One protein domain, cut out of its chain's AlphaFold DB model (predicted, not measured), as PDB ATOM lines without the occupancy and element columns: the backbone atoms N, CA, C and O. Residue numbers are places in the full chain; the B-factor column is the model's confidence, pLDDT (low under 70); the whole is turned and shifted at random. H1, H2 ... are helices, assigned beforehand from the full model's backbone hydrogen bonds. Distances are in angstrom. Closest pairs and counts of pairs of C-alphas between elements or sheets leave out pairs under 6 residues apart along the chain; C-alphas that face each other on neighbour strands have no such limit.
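AT A GLANCE: This is residues 597 to 712 of the 1162 residues of an uncharacterized protein of Chrysochromulina tobinii (UniProt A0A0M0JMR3). This is a rod built along one long helix, H3, with H1 and H2 bundled at its beginning, H4 folded back beside its later part and H5 loosely near H3 and H4. The 116 printed residues hold five named helices, H1 to H5 in chain order, and no named strand: all helix. It is only just loose, close to extended, with radius of gyration of the C-alphas 19.8 A and spans 68 by 24 by 18 A.

IN THESE COORDINATES: Find C-alpha 642 at (130.177, 113.641, 126.586); from there H3 runs 46.9 A to residue 673. H1, residues 597 to 614, starts at (133.612, 116.062, 109.106). H2 is residues 624 to 637, H4 682 to 694, H5 699 to 712.

HOW THE PARTS SIT: H1, H2 and H3 form an up-and-down bundle, each running against the one before. H3 touches H2 with residues 645 to 656 alone, closest C-alphas Leu 645 and Ile 631, 6.7 A. H2 touches H1, closest C-alphas Ala 634 and Leu 606, 6.5 A. H3 and H4 only just touch, with 3 pairs of C-alphas within 8 A, the closest Arg 661 and Val 693, 6.6 A. H5 is close but not clearly touching H3. Every O i to N i+4 pair is within hydrogen-bond range in H2 to H5, 13 of 14 in H1.

THE WHOLE: The farthest C-alphas, Ala 597 and Trp 678, are 68.9 A apart. The printed part has no cut and no long link; 40 residues are under pLDDT 70, among them 674 to 680.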
ATOM      1  N   ALA A 597     133.794 114.611 109.058       66.62
ATOM      2  CA  ALA A 597     133.612 116.062 109.106       66.62
ATOM      3  C   ALA A 597     132.122 116.456 109.060       66.62
ATOM      4  O   ALA A 597     131.663 117.247 109.881       66.62
ATOM      5  N   LYS A 598     131.336 115.830 108.173       73.69
ATOM      6  CA  LYS A 598     129.875 116.033 108.077       73.69
ATOM      7  C   LYS A 598     129.103 115.444 109.269       73.69
ATOM      8  O   LYS A 598     127.973 115.856 109.528       73.69
ATOM      9  N   ALA A 599     129.679 114.488 110.001       66.31
ATOM     10  CA  ALA A 599     129.138 114.020 111.275       66.31
ATOM     11  C   ALA A 599     129.427 115.018 112.412       66.31
ATOM     12  O   ALA A 599     128.524 115.306 113.197       66.31
ATOM     13  N   GLN A 600     130.632 115.600 112.448       65.56
ATOM     14  CA  GLN A 600     131.002 116.641 113.410       65.56
ATOM     15  C   GLN A 600     130.159 117.909 113.222       65.56
ATOM     16  O   GLN A 600     129.549 118.368 114.179       65.56
ATOM     17  N   GLU A 601     129.998 118.398 111.988       72.88
ATOM     18  CA  GLU A 601     129.142 119.554 111.668       72.88
ATOM     19  C   GLU A 601     127.707 119.378 112.209       72.88
ATOM     20  O   GLU A 601     127.115 120.297 112.778       72.88
ATOM     21  N   ARG A 602     127.151 118.162 112.110       74.88
ATOM     22  CA  ARG A 602     125.831 117.823 112.673       74.88
ATOM     23  C   ARG A 602     125.829 117.767 114.202       74.88
ATOM     24  O   ARG A 602     124.828 118.147 114.809       74.88
ATOM     25  N   ALA A 603     126.908 117.296 114.822       70.38
ATOM     26  CA  ALA A 603     127.062 117.305 116.275       70.38
ATOM     27  C   ALA A 603     127.185 118.737 116.823       70.38
ATOM     28  O   ALA A 603     126.557 119.051 117.833       70.38
ATOM     29  N   ASP A 604     127.900 119.616 116.123       71.31
ATOM     30  CA  ASP A 604     128.074 121.025 116.488       71.31
ATOM     31  C   ASP A 604     126.751 121.803 116.351       71.31
ATOM     32  O   ASP A 604     126.398 122.597 117.226       71.31
ATOM     33  N   ILE A 605     125.953 121.515 115.312       76.50
ATOM     34  CA  ILE A 605     124.584 122.044 115.167       76.50
ATOM     35  C   ILE A 605     123.675 121.567 116.315       76.50
ATOM     36  O   ILE A 605     122.947 122.378 116.886       76.50
ATOM     37  N   LEU A 606     123.734 120.284 116.698       77.75
ATOM     38  CA  LEU A 606     122.965 119.751 117.835       77.75
ATOM     39  C   LEU A 606     123.419 120.345 119.179       77.75
ATOM     40  O   LEU A 606     122.583 120.636 120.035       77.75
ATOM     41  N   ALA A 607     124.721 120.582 119.362       72.62
ATOM     42  CA  ALA A 607     125.247 121.284 120.529       72.62
ATOM     43  C   ALA A 607     124.745 122.739 120.578       72.62
ATOM     44  O   ALA A 607     124.319 123.207 121.633       72.62
ATOM     45  N   ALA A 608     124.697 123.435 119.438       71.38
ATOM     46  CA  ALA A 608     124.123 124.777 119.342       71.38
ATOM     47  C   ALA A 608     122.593 124.807 119.565       71.38
ATOM     48  O   ALA A 608     122.081 125.792 120.099       71.38
ATOM     49  N   GLU A 609     121.850 123.751 119.201       79.12
ATOM     50  CA  GLU A 609     120.420 123.594 119.534       79.12
ATOM     51  C   GLU A 609     120.232 123.426 121.054       79.12
ATOM     52  O   GLU A 609     119.430 124.147 121.652       79.12
ATOM     53  N   LEU A 610     121.034 122.571 121.702       76.38
ATOM     54  CA  LEU A 610     121.038 122.394 123.162       76.38
ATOM     55  C   LEU A 610     121.399 123.691 123.911       76.38
ATOM     56  O   LEU A 610     120.706 124.060 124.858       76.38
ATOM     57  N   ILE A 611     122.419 124.432 123.459       73.38
ATOM     58  CA  ILE A 611     122.807 125.728 124.050       73.38
ATOM     59  C   ILE A 611     121.695 126.781 123.868       73.38
ATOM     60  O   ILE A 611     121.393 127.540 124.787       73.38
ATOM     61  N   ARG A 612     120.989 126.791 122.729       75.12
ATOM     62  CA  ARG A 612     119.845 127.700 122.512       75.12
ATOM     63  C   ARG A 612     118.623 127.384 123.378       75.12
ATOM     64  O   ARG A 612     117.865 128.306 123.678       75.12
ATOM     65  N   LEU A 613     118.425 126.122 123.760       69.62
ATOM     66  CA  LEU A 613     117.407 125.718 124.741       69.62
ATOM     67  C   LEU A 613     117.821 126.083 126.180       69.62
ATOM     68  O   LEU A 613     116.960 126.362 127.009       69.62
ATOM     69  N   TYR A 614     119.128 126.122 126.453       65.94
ATOM     70  CA  TYR A 614     119.737 126.432 127.752       65.94
ATOM     71  C   TYR A 614     119.725 127.940 128.092       65.94
ATOM     72  O   TYR A 614     119.435 128.301 129.229       65.94
ATOM     73  N   ASP A 615     120.002 128.828 127.129       67.69
ATOM     74  CA  ASP A 615     120.280 130.259 127.384       67.69
ATOM     75  C   ASP A 615     119.052 131.172 127.614       67.69
ATOM     76  O   ASP A 615     119.219 132.368 127.857       67.69
ATOM     77  N   LYS A 616     117.813 130.678 127.469       52.72
ATOM     78  CA  LYS A 616     116.636 131.556 127.249       52.72
ATOM     79  C   LYS A 616     115.469 131.466 128.232       52.72
ATOM     80  O   LYS A 616     114.483 132.168 128.009       52.72
ATOM     81  N   LYS A 617     115.532 130.629 129.267       58.28
ATOM     82  CA  LYS A 617     114.370 130.334 130.124       58.28
ATOM     83  C   LYS A 617     114.726 130.152 131.594       58.28
ATOM     84  O   LYS A 617     115.810 129.668 131.916       58.28
ATOM     85  N   ALA A 618     113.785 130.485 132.478       67.12
ATOM     86  CA  ALA A 618     113.862 130.069 133.876       67.12
ATOM     87  C   ALA A 618     113.620 128.545 133.996       67.12
ATOM     88  O   ALA A 618     112.926 127.984 133.145       67.12
ATOM     89  N   PRO A 619     114.137 127.848 135.032       61.56
ATOM     90  CA  PRO A 619     114.080 126.380 135.108       61.56
ATOM     91  C   PRO A 619     112.671 125.779 134.986       61.56
ATOM     92  O   PRO A 619     112.506 124.735 134.366       61.56
ATOM     93  N   HIS A 620     111.656 126.470 135.514       65.06
ATOM     94  CA  HIS A 620     110.247 126.058 135.476       65.06
ATOM     95  C   HIS A 620     109.545 126.310 134.126       65.06
ATOM     96  O   HIS A 620     108.432 125.842 133.919       65.06
ATOM     97  N   GLU A 621     110.163 127.048 133.197       68.06
ATOM     98  CA  GLU A 621     109.615 127.268 131.851       68.06
ATOM     99  C   GLU A 621     110.151 126.256 130.823       68.06
ATOM    100  O   GLU A 621     109.717 126.268 129.665       68.06
ATOM    101  N   ILE A 622     111.148 125.445 131.192       78.06
ATOM    102  CA  ILE A 622     111.814 124.501 130.290       78.06
ATOM    103  C   ILE A 622     110.844 123.368 129.943       78.06
ATOM    104  O   ILE A 622     110.356 122.655 130.814       78.06
ATOM    105  N   ASP A 623     110.601 123.166 128.647       83.56
ATOM    106  CA  ASP A 623     109.861 122.001 128.165       83.56
ATOM    107  C   ASP A 623     110.736 120.749 128.349       83.56
ATOM    108  O   ASP A 623     111.659 120.482 127.572       83.56
ATOM    109  N   LEU A 624     110.453 120.000 129.419       80.62
ATOM    110  CA  LEU A 624     111.166 118.779 129.797       80.62
ATOM    111  C   LEU A 624     111.096 117.701 128.704       80.62
ATOM    112  O   LEU A 624     112.059 116.954 128.526       80.62
ATOM    113  N   MET A 625     109.998 117.634 127.939       80.69
ATOM    114  CA  MET A 625     109.858 116.688 126.828       80.69
ATOM    115  C   MET A 625     110.742 117.101 125.650       80.69
ATOM    116  O   MET A 625     111.454 116.260 125.100       80.69
ATOM    117  N   ALA A 626     110.765 118.389 125.295       79.50
ATOM    118  CA  ALA A 626     111.631 118.909 124.238       79.50
ATOM    119  C   ALA A 626     113.124 118.783 124.590       79.50
ATOM    120  O   ALA A 626     113.915 118.359 123.744       79.50
ATOM    121  N   LEU A 627     113.515 119.085 125.837       82.94
ATOM    122  CA  LEU A 627     114.900 118.946 126.301       82.94
ATOM    123  C   LEU A 627     115.341 117.474 126.313       82.94
ATOM    124  O   LEU A 627     116.393 117.147 125.763       82.94
ATOM    125  N   LYS A 628     114.517 116.568 126.852       86.81
ATOM    126  CA  LYS A 628     114.786 115.122 126.827       86.81
ATOM    127  C   LYS A 628     114.898 114.594 125.394       86.81
ATOM    128  O   LYS A 628     115.871 113.922 125.063       86.81
ATOM    129  N   ALA A 629     113.980 114.983 124.507       82.69
ATOM    130  CA  ALA A 629     114.028 114.619 123.091       82.69
ATOM    131  C   ALA A 629     115.223 115.236 122.334       82.69
ATOM    132  O   ALA A 629     115.634 114.698 121.308       82.69
ATOM    133  N   ALA A 630     115.805 116.347 122.795       79.81
ATOM    134  CA  ALA A 630     117.070 116.866 122.271       79.81
ATOM    135  C   ALA A 630     118.271 116.038 122.766       79.81
ATOM    136  O   ALA A 630     119.113 115.645 121.958       79.81
ATOM    137  N   ILE A 631     118.312 115.699 124.059       81.88
ATOM    138  CA  ILE A 631     119.363 114.863 124.664       81.88
ATOM    139  C   ILE A 631     119.385 113.461 124.043       81.88
ATOM    140  O   ILE A 631     120.452 112.978 123.670       81.88
ATOM    141  N   ASP A 632     118.231 112.819 123.856       82.69
ATOM    142  CA  ASP A 632     118.170 111.474 123.275       82.69
ATOM    143  C   ASP A 632     118.509 111.475 121.768       82.69
ATOM    144  O   ASP A 632     119.194 110.565 121.297       82.69
ATOM    145  N   ARG A 633     118.162 112.539 121.017       81.12
ATOM    146  CA  ARG A 633     118.658 112.752 119.637       81.12
ATOM    147  C   ARG A 633     120.181 112.946 119.594       81.12
ATOM    148  O   ARG A 633     120.837 112.394 118.714       81.12
ATOM    149  N   ALA A 634     120.752 113.686 120.545       79.00
ATOM    150  CA  ALA A 634     122.197 113.898 120.656       79.00
ATOM    151  C   ALA A 634     122.958 112.625 121.083       79.00
ATOM    152  O   ALA A 634     124.032 112.345 120.557       79.00
ATOM    153  N   ARG A 635     122.385 111.795 121.966       81.50
ATOM    154  CA  ARG A 635     122.919 110.460 122.297       81.50
ATOM    155  C   ARG A 635     122.890 109.525 121.086       81.50
ATOM    156  O   ARG A 635     123.870 108.830 120.833       81.50
ATOM    157  N   ALA A 636     121.804 109.541 120.311       77.44
ATOM    158  CA  ALA A 636     121.664 108.723 119.105       77.44
ATOM    159  C   ALA A 636     122.599 109.142 117.950       77.44
ATOM    160  O   ALA A 636     122.878 108.320 117.078       77.44
ATOM    161  N   SER A 637     123.091 110.389 117.924       78.62
ATOM    162  CA  SER A 637     124.007 110.869 116.876       78.62
ATOM    163  C   SER A 637     125.478 110.505 117.114       78.62
ATOM    164  O   SER A 637     126.266 110.543 116.173       78.62
ATOM    165  N   GLY A 638     125.862 110.156 118.349       76.75
ATOM    166  CA  GLY A 638     127.193 109.651 118.714       76.75
ATOM    167  C   GLY A 638     128.362 110.650 118.645       76.75
ATOM    168  O   GLY A 638     129.434 110.335 119.152       76.75
ATOM    169  N   GLY A 639     128.178 111.833 118.048       72.56
ATOM    170  CA  GLY A 639     129.237 112.837 117.859       72.56
ATOM    171  C   GLY A 639     129.267 113.979 118.883       72.56
ATOM    172  O   GLY A 639     130.223 114.750 118.905       72.56
ATOM    173  N   VAL A 640     128.238 114.130 119.726       74.12
ATOM    174  CA  VAL A 640     128.180 115.225 120.714       74.12
ATOM    175  C   VAL A 640     129.079 114.906 121.912       74.12
ATOM    176  O   VAL A 640     128.995 113.821 122.488       74.12
ATOM    177  N   ALA A 641     129.925 115.864 122.304       72.12
ATOM    178  CA  ALA A 641     130.872 115.703 123.405       72.12
ATOM    179  C   ALA A 641     130.181 115.264 124.710       72.12
ATOM    180  O   ALA A 641     129.174 115.839 125.135       72.12
ATOM    181  N   THR A 642     130.757 114.265 125.383       72.50
ATOM    182  CA  THR A 642     130.177 113.641 126.586       72.50
ATOM    183  C   THR A 642     129.970 114.622 127.739       72.50
ATOM    184  O   THR A 642     129.012 114.468 128.490       72.50
ATOM    185  N   SER A 643     130.795 115.666 127.845       64.88
ATOM    186  CA  SER A 643     130.636 116.760 128.812       64.88
ATOM    187  C   SER A 643     129.380 117.608 128.575       64.88
ATOM    188  O   SER A 643     128.717 117.992 129.535       64.88
ATOM    189  N   VAL A 644     129.009 117.859 127.314       74.50
ATOM    190  CA  VAL A 644     127.783 118.595 126.952       74.50
ATOM    191  C   VAL A 644     126.549 117.736 127.236       74.50
ATOM    192  O   VAL A 644     125.568 118.225 127.792       74.50
ATOM    193  N   LEU A 645     126.617 116.436 126.925       78.31
ATOM    194  CA  LEU A 645     125.560 115.476 127.256       78.31
ATOM    195  C   LEU A 645     125.389 115.269 128.768       78.31
ATOM    196  O   LEU A 645     124.253 115.103 129.216       78.31
ATOM    197  N   ALA A 646     126.473 115.300 129.550       74.00
ATOM    198  CA  ALA A 646     126.422 115.266 131.011       74.00
ATOM    199  C   ALA A 646     125.733 116.525 131.559       74.00
ATOM    200  O   ALA A 646     124.651 116.411 132.123       74.00
ATOM    201  N   ALA A 647     126.253 117.719 131.253       73.56
ATOM    202  CA  ALA A 647     125.694 118.984 131.740       73.56
ATOM    203  C   ALA A 647     124.216 119.204 131.344       73.56
ATOM    204  O   ALA A 647     123.450 119.800 132.103       73.56
ATOM    205  N   ALA A 648     123.793 118.709 130.174       76.38
ATOM    206  CA  ALA A 648     122.386 118.716 129.771       76.38
ATOM    207  C   ALA A 648     121.533 117.687 130.542       76.38
ATOM    208  O   ALA A 648     120.371 117.961 130.835       76.38
ATOM    209  N   SER A 649     122.094 116.523 130.894       78.69
ATOM    210  CA  SER A 649     121.417 115.505 131.716       78.69
ATOM    211  C   SER A 649     121.269 115.962 133.173       78.69
ATOM    212  O   SER A 649     120.194 115.805 133.747       78.69
ATOM    213  N   ASP A 650     122.303 116.587 133.742       77.75
ATOM    214  CA  ASP A 650     122.291 117.123 135.108       77.75
ATOM    215  C   ASP A 650     121.224 118.220 135.250       77.75
ATOM    216  O   ASP A 650     120.386 118.174 136.149       77.75
ATOM    217  N   LYS A 651     121.162 119.152 134.285       75.50
ATOM    218  CA  LYS A 651     120.121 120.190 134.261       75.50
ATOM    219  C   LYS A 651     118.716 119.671 133.964       75.50
ATOM    220  O   LYS A 651     117.754 120.300 134.402       75.50
ATOM    221  N   LEU A 652     118.568 118.550 133.254       83.94
ATOM    222  CA  LEU A 652     117.266 117.889 133.130       83.94
ATOM    223  C   LEU A 652     116.806 117.375 134.503       83.94
ATOM    224  O   LEU A 652     115.656 117.607 134.866       83.94
ATOM    225  N   ALA A 653     117.702 116.775 135.295       75.75
ATOM    226  CA  ALA A 653     117.391 116.347 136.659       75.75
ATOM    227  C   ALA A 653     117.064 117.534 137.587       75.75
ATOM    228  O   ALA A 653     116.102 117.458 138.346       75.75
ATOM    229  N   ASP A 654     117.789 118.654 137.499       76.94
ATOM    230  CA  ASP A 654     117.470 119.865 138.275       76.94
ATOM    231  C   ASP A 654     116.111 120.478 137.894       76.94
ATOM    232  O   ASP A 654     115.357 120.906 138.767       76.94
ATOM    233  N   ALA A 655     115.762 120.486 136.604       78.19
ATOM    234  CA  ALA A 655     114.460 120.964 136.143       78.19
ATOM    235  C   ALA A 655     113.312 120.007 136.527       78.19
ATOM    236  O   ALA A 655     112.213 120.469 136.828       78.19
ATOM    237  N   GLN A 656     113.564 118.691 136.589       81.31
ATOM    238  CA  GLN A 656     112.616 117.715 137.141       81.31
ATOM    239  C   GLN A 656     112.395 117.933 138.644       81.31
ATOM    240  O   GLN A 656     111.252 118.115 139.051       81.31
ATOM    241  N   ARG A 657     113.465 118.050 139.447       78.00
ATOM    242  CA  ARG A 657     113.381 118.382 140.886       78.00
ATOM    243  C   ARG A 657     112.595 119.671 141.134       78.00
ATOM    244  O   ARG A 657     111.814 119.746 142.076       78.00
ATOM    245  N   ALA A 658     112.784 120.690 140.292       77.62
ATOM    246  CA  ALA A 658     112.050 121.951 140.392       77.62
ATOM    247  C   ALA A 658     110.543 121.799 140.102       77.62
ATOM    248  O   ALA A 658     109.737 122.481 140.733       77.62
ATOM    249  N   ALA A 659     110.157 120.905 139.185       79.75
ATOM    250  CA  ALA A 659     108.756 120.590 138.903       79.75
ATOM    251  C   ALA A 659     108.121 119.740 140.020       79.75
ATOM    252  O   ALA A 659     107.068 120.104 140.536       79.75
ATOM    253  N   GLU A 660     108.800 118.674 140.457       79.19
ATOM    254  CA  GLU A 660     108.395 117.804 141.576       79.19
ATOM    255  C   GLU A 660     108.207 118.610 142.874       79.19
ATOM    256  O   GLU A 660     107.241 118.418 143.615       79.19
ATOM    257  N   ARG A 661     109.092 119.586 143.118       79.75
ATOM    258  CA  ARG A 661     108.973 120.538 144.223       79.75
ATOM    259  C   ARG A 661     107.730 121.420 144.113       79.75
ATOM    260  O   ARG A 661     107.054 121.610 145.117       79.75
ATOM    261  N   ALA A 662     107.427 121.957 142.931       79.31
ATOM    262  CA  ALA A 662     106.247 122.800 142.728       79.31
ATOM    263  C   ALA A 662     104.934 122.010 142.894       79.31
ATOM    264  O   ALA A 662     103.968 122.533 143.445       79.31
ATOM    265  N   GLU A 663     104.913 120.739 142.481       81.50
ATOM    266  CA  GLU A 663     103.783 119.827 142.689       81.50
ATOM    267  C   GLU A 663     103.571 119.513 144.183       81.50
ATOM    268  O   GLU A 663     102.453 119.622 144.688       81.50
ATOM    269  N   LEU A 664     104.648 119.224 144.925       75.19
ATOM    270  CA  LEU A 664     104.596 119.027 146.379       75.19
ATOM    271  C   LEU A 664     104.235 120.302 147.155       75.19
ATOM    272  O   LEU A 664     103.503 120.223 148.141       75.19
ATOM    273  N   GLU A 665     104.718 121.475 146.734       78.94
ATOM    274  CA  GLU A 665     104.332 122.759 147.331       78.94
ATOM    275  C   GLU A 665     102.837 123.063 147.077       78.94
ATOM    276  O   GLU A 665     102.177 123.572 147.979       78.94
ATOM    277  N   GLY A 666     102.273 122.655 145.930       81.75
ATOM    278  CA  GLY A 666     100.832 122.735 145.643       81.75
ATOM    279  C   GLY A 666      99.971 121.798 146.501       81.75
ATOM    280  O   GLY A 666      99.052 122.259 147.177       81.75
ATOM    281  N   LEU A 667     100.307 120.500 146.545       75.19
ATOM    282  CA  LEU A 667      99.623 119.505 147.393       75.19
ATOM    283  C   LEU A 667      99.659 119.880 148.886       75.19
ATOM    284  O   LEU A 667      98.740 119.570 149.644       75.19
ATOM    285  N   LEU A 668     100.727 120.556 149.317       73.56
ATOM    286  CA  LEU A 668     100.861 121.057 150.678       73.56
ATOM    287  C   LEU A 668      99.909 122.222 150.975       73.56
ATOM    288  O   LEU A 668      99.431 122.320 152.103       73.56
ATOM    289  N   GLU A 669      99.632 123.113 150.023       76.31
ATOM    290  CA  GLU A 669      98.672 124.200 150.253       76.31
ATOM    291  C   GLU A 669      97.224 123.694 150.251       76.31
ATOM    292  O   GLU A 669      96.461 124.114 151.116       76.31
ATOM    293  N   GLU A 670      96.894 122.692 149.428       78.19
ATOM    294  CA  GLU A 670      95.610 121.973 149.484       78.19
ATOM    295  C   GLU A 670      95.389 121.310 150.865       78.19
ATOM    296  O   GLU A 670      94.412 121.608 151.555       78.19
ATOM    297  N   LEU A 671      96.359 120.524 151.356       68.81
ATOM    298  CA  LEU A 671      96.321 119.914 152.700       68.81
ATOM    299  C   LEU A 671      96.283 120.927 153.859       68.81
ATOM    300  O   LEU A 671      95.767 120.614 154.934       68.81
ATOM    301  N   LEU A 672      96.861 122.118 153.680       70.56
ATOM    302  CA  LEU A 672      96.895 123.173 154.701       70.56
ATOM    303  C   LEU A 672      95.651 124.066 154.718       70.56
ATOM    304  O   LEU A 672      95.456 124.781 155.701       70.56
ATOM    305  N   ASP A 673      94.828 124.025 153.673       73.62
ATOM    306  CA  ASP A 673      93.524 124.687 153.641       73.62
ATOM    307  C   ASP A 673      92.381 123.715 154.024       73.62
ATOM    308  O   ASP A 673      91.326 124.159 154.479       73.62
ATOM    309  N   GLU A 674      92.609 122.392 153.972       69.19
ATOM    310  CA  GLU A 674      91.742 121.378 154.609       69.19
ATOM    311  C   GLU A 674      91.932 121.249 156.139       69.19
ATOM    312  O   GLU A 674      91.109 120.616 156.809       69.19
ATOM    313  N   THR A 675      92.999 121.814 156.723       61.31
ATOM    314  CA  THR A 675      93.361 121.604 158.141       61.31
ATOM    315  C   THR A 675      93.165 122.837 159.039       61.31
ATOM    316  O   THR A 675      93.502 123.967 158.702       61.31
ATOM    317  N   ASP A 676      92.597 122.606 160.230       56.97
ATOM    318  CA  ASP A 676      92.140 123.640 161.174       56.97
ATOM    319  C   ASP A 676      93.326 124.507 161.689       56.97
ATOM    320  O   ASP A 676      94.251 123.962 162.311       56.97
ATOM    321  N   PRO A 677      93.345 125.845 161.476       49.41
ATOM    322  CA  PRO A 677      94.569 126.668 161.524       49.41
ATOM    323  C   PRO A 677      95.216 126.851 162.909       49.41
ATOM    324  O   PRO A 677      96.234 127.529 163.032       49.41
ATOM    325  N   TRP A 678      94.654 126.247 163.957       47.88
ATOM    326  CA  TRP A 678      95.113 126.356 165.345       47.88
ATOM    327  C   TRP A 678      95.959 125.164 165.825       47.88
ATOM    328  O   TRP A 678      96.263 125.084 167.016       47.88
ATOM    329  N   ARG A 679      96.304 124.203 164.949       54.19
ATOM    330  CA  ARG A 679      96.911 122.916 165.360       54.19
ATOM    331  C   ARG A 679      98.280 122.556 164.774       54.19
ATOM    332  O   ARG A 679      98.885 121.612 165.274       54.19
ATOM    333  N   VAL A 680      98.787 123.268 163.765       61.88
ATOM    334  CA  VAL A 680     100.060 122.924 163.098       61.88
ATOM    335  C   VAL A 680     100.916 124.171 162.881       61.88
ATOM    336  O   VAL A 680     100.440 125.170 162.346       61.88
ATOM    337  N   ASP A 681     102.204 124.109 163.238       73.62
ATOM    338  CA  ASP A 681     103.177 125.135 162.841       73.62
ATOM    339  C   ASP A 681     103.439 125.034 161.325       73.62
ATOM    340  O   ASP A 681     104.246 124.227 160.847       73.62
ATOM    341  N   ARG A 682     102.743 125.893 160.565       72.44
ATOM    342  CA  ARG A 682     102.828 126.015 159.097       72.44
ATOM    343  C   ARG A 682     104.267 126.313 158.623       72.44
ATOM    344  O   ARG A 682     104.616 125.955 157.499       72.44
ATOM    345  N   ALA A 683     105.126 126.898 159.468       68.50
ATOM    346  CA  ALA A 683     106.534 127.171 159.170       68.50
ATOM    347  C   ALA A 683     107.476 126.009 159.537       68.50
ATOM    348  O   ALA A 683     108.508 125.838 158.885       68.50
ATOM    349  N   ALA A 684     107.168 125.185 160.543       66.81
ATOM    350  CA  ALA A 684     107.861 123.906 160.756       66.81
ATOM    351  C   ALA A 684     107.572 122.916 159.619       66.81
ATOM    352  O   ALA A 684     108.511 122.351 159.059       66.81
ATOM    353  N   LEU A 685     106.303 122.763 159.220       72.00
ATOM    354  CA  LEU A 685     105.921 121.803 158.181       72.00
ATOM    355  C   LEU A 685     106.528 122.156 156.810       72.00
ATOM    356  O   LEU A 685     107.136 121.293 156.176       72.00
ATOM    357  N   LYS A 686     106.481 123.436 156.392       73.31
ATOM    358  CA  LYS A 686     107.145 123.886 155.151       73.31
ATOM    359  C   LYS A 686     108.670 123.666 155.170       73.31
ATOM    360  O   LYS A 686     109.241 123.359 154.127       73.31
ATOM    361  N   ARG A 687     109.336 123.742 156.333       75.06
ATOM    362  CA  ARG A 687     110.774 123.412 156.470       75.06
ATOM    363  C   ARG A 687     111.052 121.909 156.369       75.06
ATOM    364  O   ARG A 687     112.010 121.526 155.707       75.06
ATOM    365  N   ALA A 688     110.224 121.068 156.991       67.69
ATOM    366  CA  ALA A 688     110.382 119.613 156.937       67.69
ATOM    367  C   ALA A 688     110.209 119.061 155.510       67.69
ATOM    368  O   ALA A 688     110.976 118.201 155.083       67.69
ATOM    369  N   ILE A 689     109.245 119.595 154.753       67.12
ATOM    370  CA  ILE A 689     108.979 119.166 153.371       67.12
ATOM    371  C   ILE A 689     110.071 119.656 152.415       67.12
ATOM    372  O   ILE A 689     110.539 118.869 151.597       67.12
ATOM    373  N   ALA A 690     110.559 120.894 152.566       67.31
ATOM    374  CA  ALA A 690     111.721 121.366 151.809       67.31
ATOM    375  C   ALA A 690     112.943 120.449 152.020       67.31
ATOM    376  O   ALA A 690     113.552 120.014 151.049       67.31
ATOM    377  N   ALA A 691     113.231 120.062 153.269       71.19
ATOM    378  CA  ALA A 691     114.314 119.128 153.573       71.19
ATOM    379  C   ALA A 691     114.095 117.722 152.972       71.19
ATOM    380  O   ALA A 691     115.057 117.098 152.538       71.19
ATOM    381  N   ALA A 692     112.856 117.221 152.906       66.88
ATOM    382  CA  ALA A 692     112.554 115.936 152.268       66.88
ATOM    383  C   ALA A 692     112.771 115.965 150.740       66.88
ATOM    384  O   ALA A 692     113.290 115.001 150.177       66.88
ATOM    385  N   VAL A 693     112.433 117.082 150.084       66.00
ATOM    386  CA  VAL A 693     112.698 117.308 148.650       66.00
ATOM    387  C   VAL A 693     114.197 117.444 148.382       66.00
ATOM    388  O   VAL A 693     114.716 116.785 147.484       66.00
ATOM    389  N   ASP A 694     114.913 118.223 149.195       69.62
ATOM    390  CA  ASP A 694     116.368 118.400 149.073       69.62
ATOM    391  C   ASP A 694     117.145 117.086 149.349       69.62
ATOM    392  O   ASP A 694     118.272 116.919 148.879       69.62
ATOM    393  N   LEU A 695     116.533 116.123 150.055       73.31
ATOM    394  CA  LEU A 695     117.031 114.753 150.263       73.31
ATOM    395  C   LEU A 695     116.595 113.745 149.178       73.31
ATOM    396  O   LEU A 695     117.004 112.586 149.234       73.31
ATOM    397  N   GLY A 696     115.784 114.150 148.196       73.06
ATOM    398  CA  GLY A 696     115.333 113.280 147.102       73.06
ATOM    399  C   GLY A 696     114.346 112.182 147.520       73.06
ATOM    400  O   GLY A 696     114.319 111.120 146.897       73.06
ATOM    401  N   VAL A 697     113.549 112.406 148.571       75.94
ATOM    402  CA  VAL A 697     112.487 111.470 148.982       75.94
ATOM    403  C   VAL A 697     111.410 111.415 147.884       75.94
ATOM    404  O   VAL A 697     110.874 112.465 147.529       75.94
ATOM    405  N   PRO A 698     111.052 110.232 147.343       74.50
ATOM    406  CA  PRO A 698     110.067 110.139 146.268       74.50
ATOM    407  C   PRO A 698     108.682 110.609 146.732       74.50
ATOM    408  O   PRO A 698     108.274 110.344 147.866       74.50
ATOM    409  N   ILE A 699     107.943 111.265 145.829       67.50
ATOM    410  CA  ILE A 699     106.636 111.898 146.099       67.50
ATOM    411  C   ILE A 699     105.667 110.937 146.807       67.50
ATOM    412  O   ILE A 699     105.036 111.315 147.789       67.50
ATOM    413  N   GLU A 700     105.609 109.677 146.380       72.56
ATOM    414  CA  GLU A 700     104.757 108.618 146.949       72.56
ATOM    415  C   GLU A 700     105.060 108.346 148.439       72.56
ATOM    416  O   GLU A 700     104.151 108.160 149.254       72.56
ATOM    417  N   ALA A 701     106.339 108.377 148.826       69.25
ATOM    418  CA  ALA A 701     106.768 108.232 150.215       69.25
ATOM    419  C   ALA A 701     106.501 109.509 151.030       69.25
ATOM    420  O   ALA A 701     106.082 109.413 152.182       69.25
ATOM    421  N   ALA A 702     106.667 110.695 150.434       67.12
ATOM    422  CA  ALA A 702     106.322 111.966 151.077       67.12
ATOM    423  C   ALA A 702     104.805 112.085 151.334       67.12
ATOM    424  O   ALA A 702     104.390 112.431 152.439       67.12
ATOM    425  N   GLN A 703     103.969 111.708 150.360       68.12
ATOM    426  CA  GLN A 703     102.512 111.613 150.500       68.12
ATOM    427  C   GLN A 703     102.117 110.595 151.579       68.12
ATOM    428  O   GLN A 703     101.282 110.891 152.434       68.12
ATOM    429  N   THR A 704     102.758 109.420 151.595       71.56
ATOM    430  CA  THR A 704     102.525 108.400 152.630       71.56
ATOM    431  C   THR A 704     102.898 108.925 154.019       71.56
ATOM    432  O   THR A 704     102.118 108.765 154.955       71.56
ATOM    433  N   PHE A 705     104.031 109.619 154.165       72.12
ATOM    434  CA  PHE A 705     104.448 110.239 155.425       72.12
ATOM    435  C   PHE A 705     103.466 111.320 155.904       72.12
ATOM    436  O   PHE A 705     103.106 111.339 157.080       72.12
ATOM    437  N   LEU A 706     102.966 112.181 155.011       64.31
ATOM    438  CA  LEU A 706     101.963 113.194 155.363       64.31
ATOM    439  C   LEU A 706     100.624 112.560 155.780       64.31
ATOM    440  O   LEU A 706     100.006 113.010 156.747       64.31
ATOM    441  N   LEU A 707     100.213 111.467 155.129       64.62
ATOM    442  CA  LEU A 707      99.055 110.667 155.538       64.62
ATOM    443  C   LEU A 707      99.262 109.994 156.906       64.62
ATOM    444  O   LEU A 707      98.334 109.979 157.714       64.62
ATOM    445  N   GLU A 708     100.451 109.463 157.200       66.12
ATOM    446  CA  GLU A 708     100.792 108.906 158.520       66.12
ATOM    447  C   GLU A 708     100.785 109.981 159.619       66.12
ATOM    448  O   GLU A 708     100.208 109.759 160.684       66.12
ATOM    449  N   VAL A 709     101.333 111.174 159.362       62.97
ATOM    450  CA  VAL A 709     101.301 112.305 160.309       62.97
ATOM    451  C   VAL A 709      99.865 112.779 160.576       62.97
ATOM    452  O   VAL A 709      99.513 113.050 161.726       62.97
ATOM    453  N   ASN A 710      99.004 112.813 159.555       57.53
ATOM    454  CA  ASN A 710      97.584 113.146 159.712       57.53
ATOM    455  C   ASN A 710      96.844 112.081 160.558       57.53
ATOM    456  O   ASN A 710      96.173 112.412 161.535       57.53
ATOM    457  N   LYS A 711      97.067 110.781 160.298       58.06
ATOM    458  CA  LYS A 711      96.547 109.686 161.149       58.06
ATOM    459  C   LYS A 711      97.031 109.795 162.602       58.06
ATOM    460  O   LYS A 711      96.235 109.639 163.525       58.06
ATOM    461  N   ALA A 712      98.319 110.070 162.812       51.31
ATOM    462  CA  ALA A 712      98.937 110.138 164.138       51.31
ATOM    463  C   ALA A 712      98.465 111.343 164.973       51.31
ATOM    464  O   ALA A 712      98.519 111.300 166.202       51.31
TER     465      ALA A 712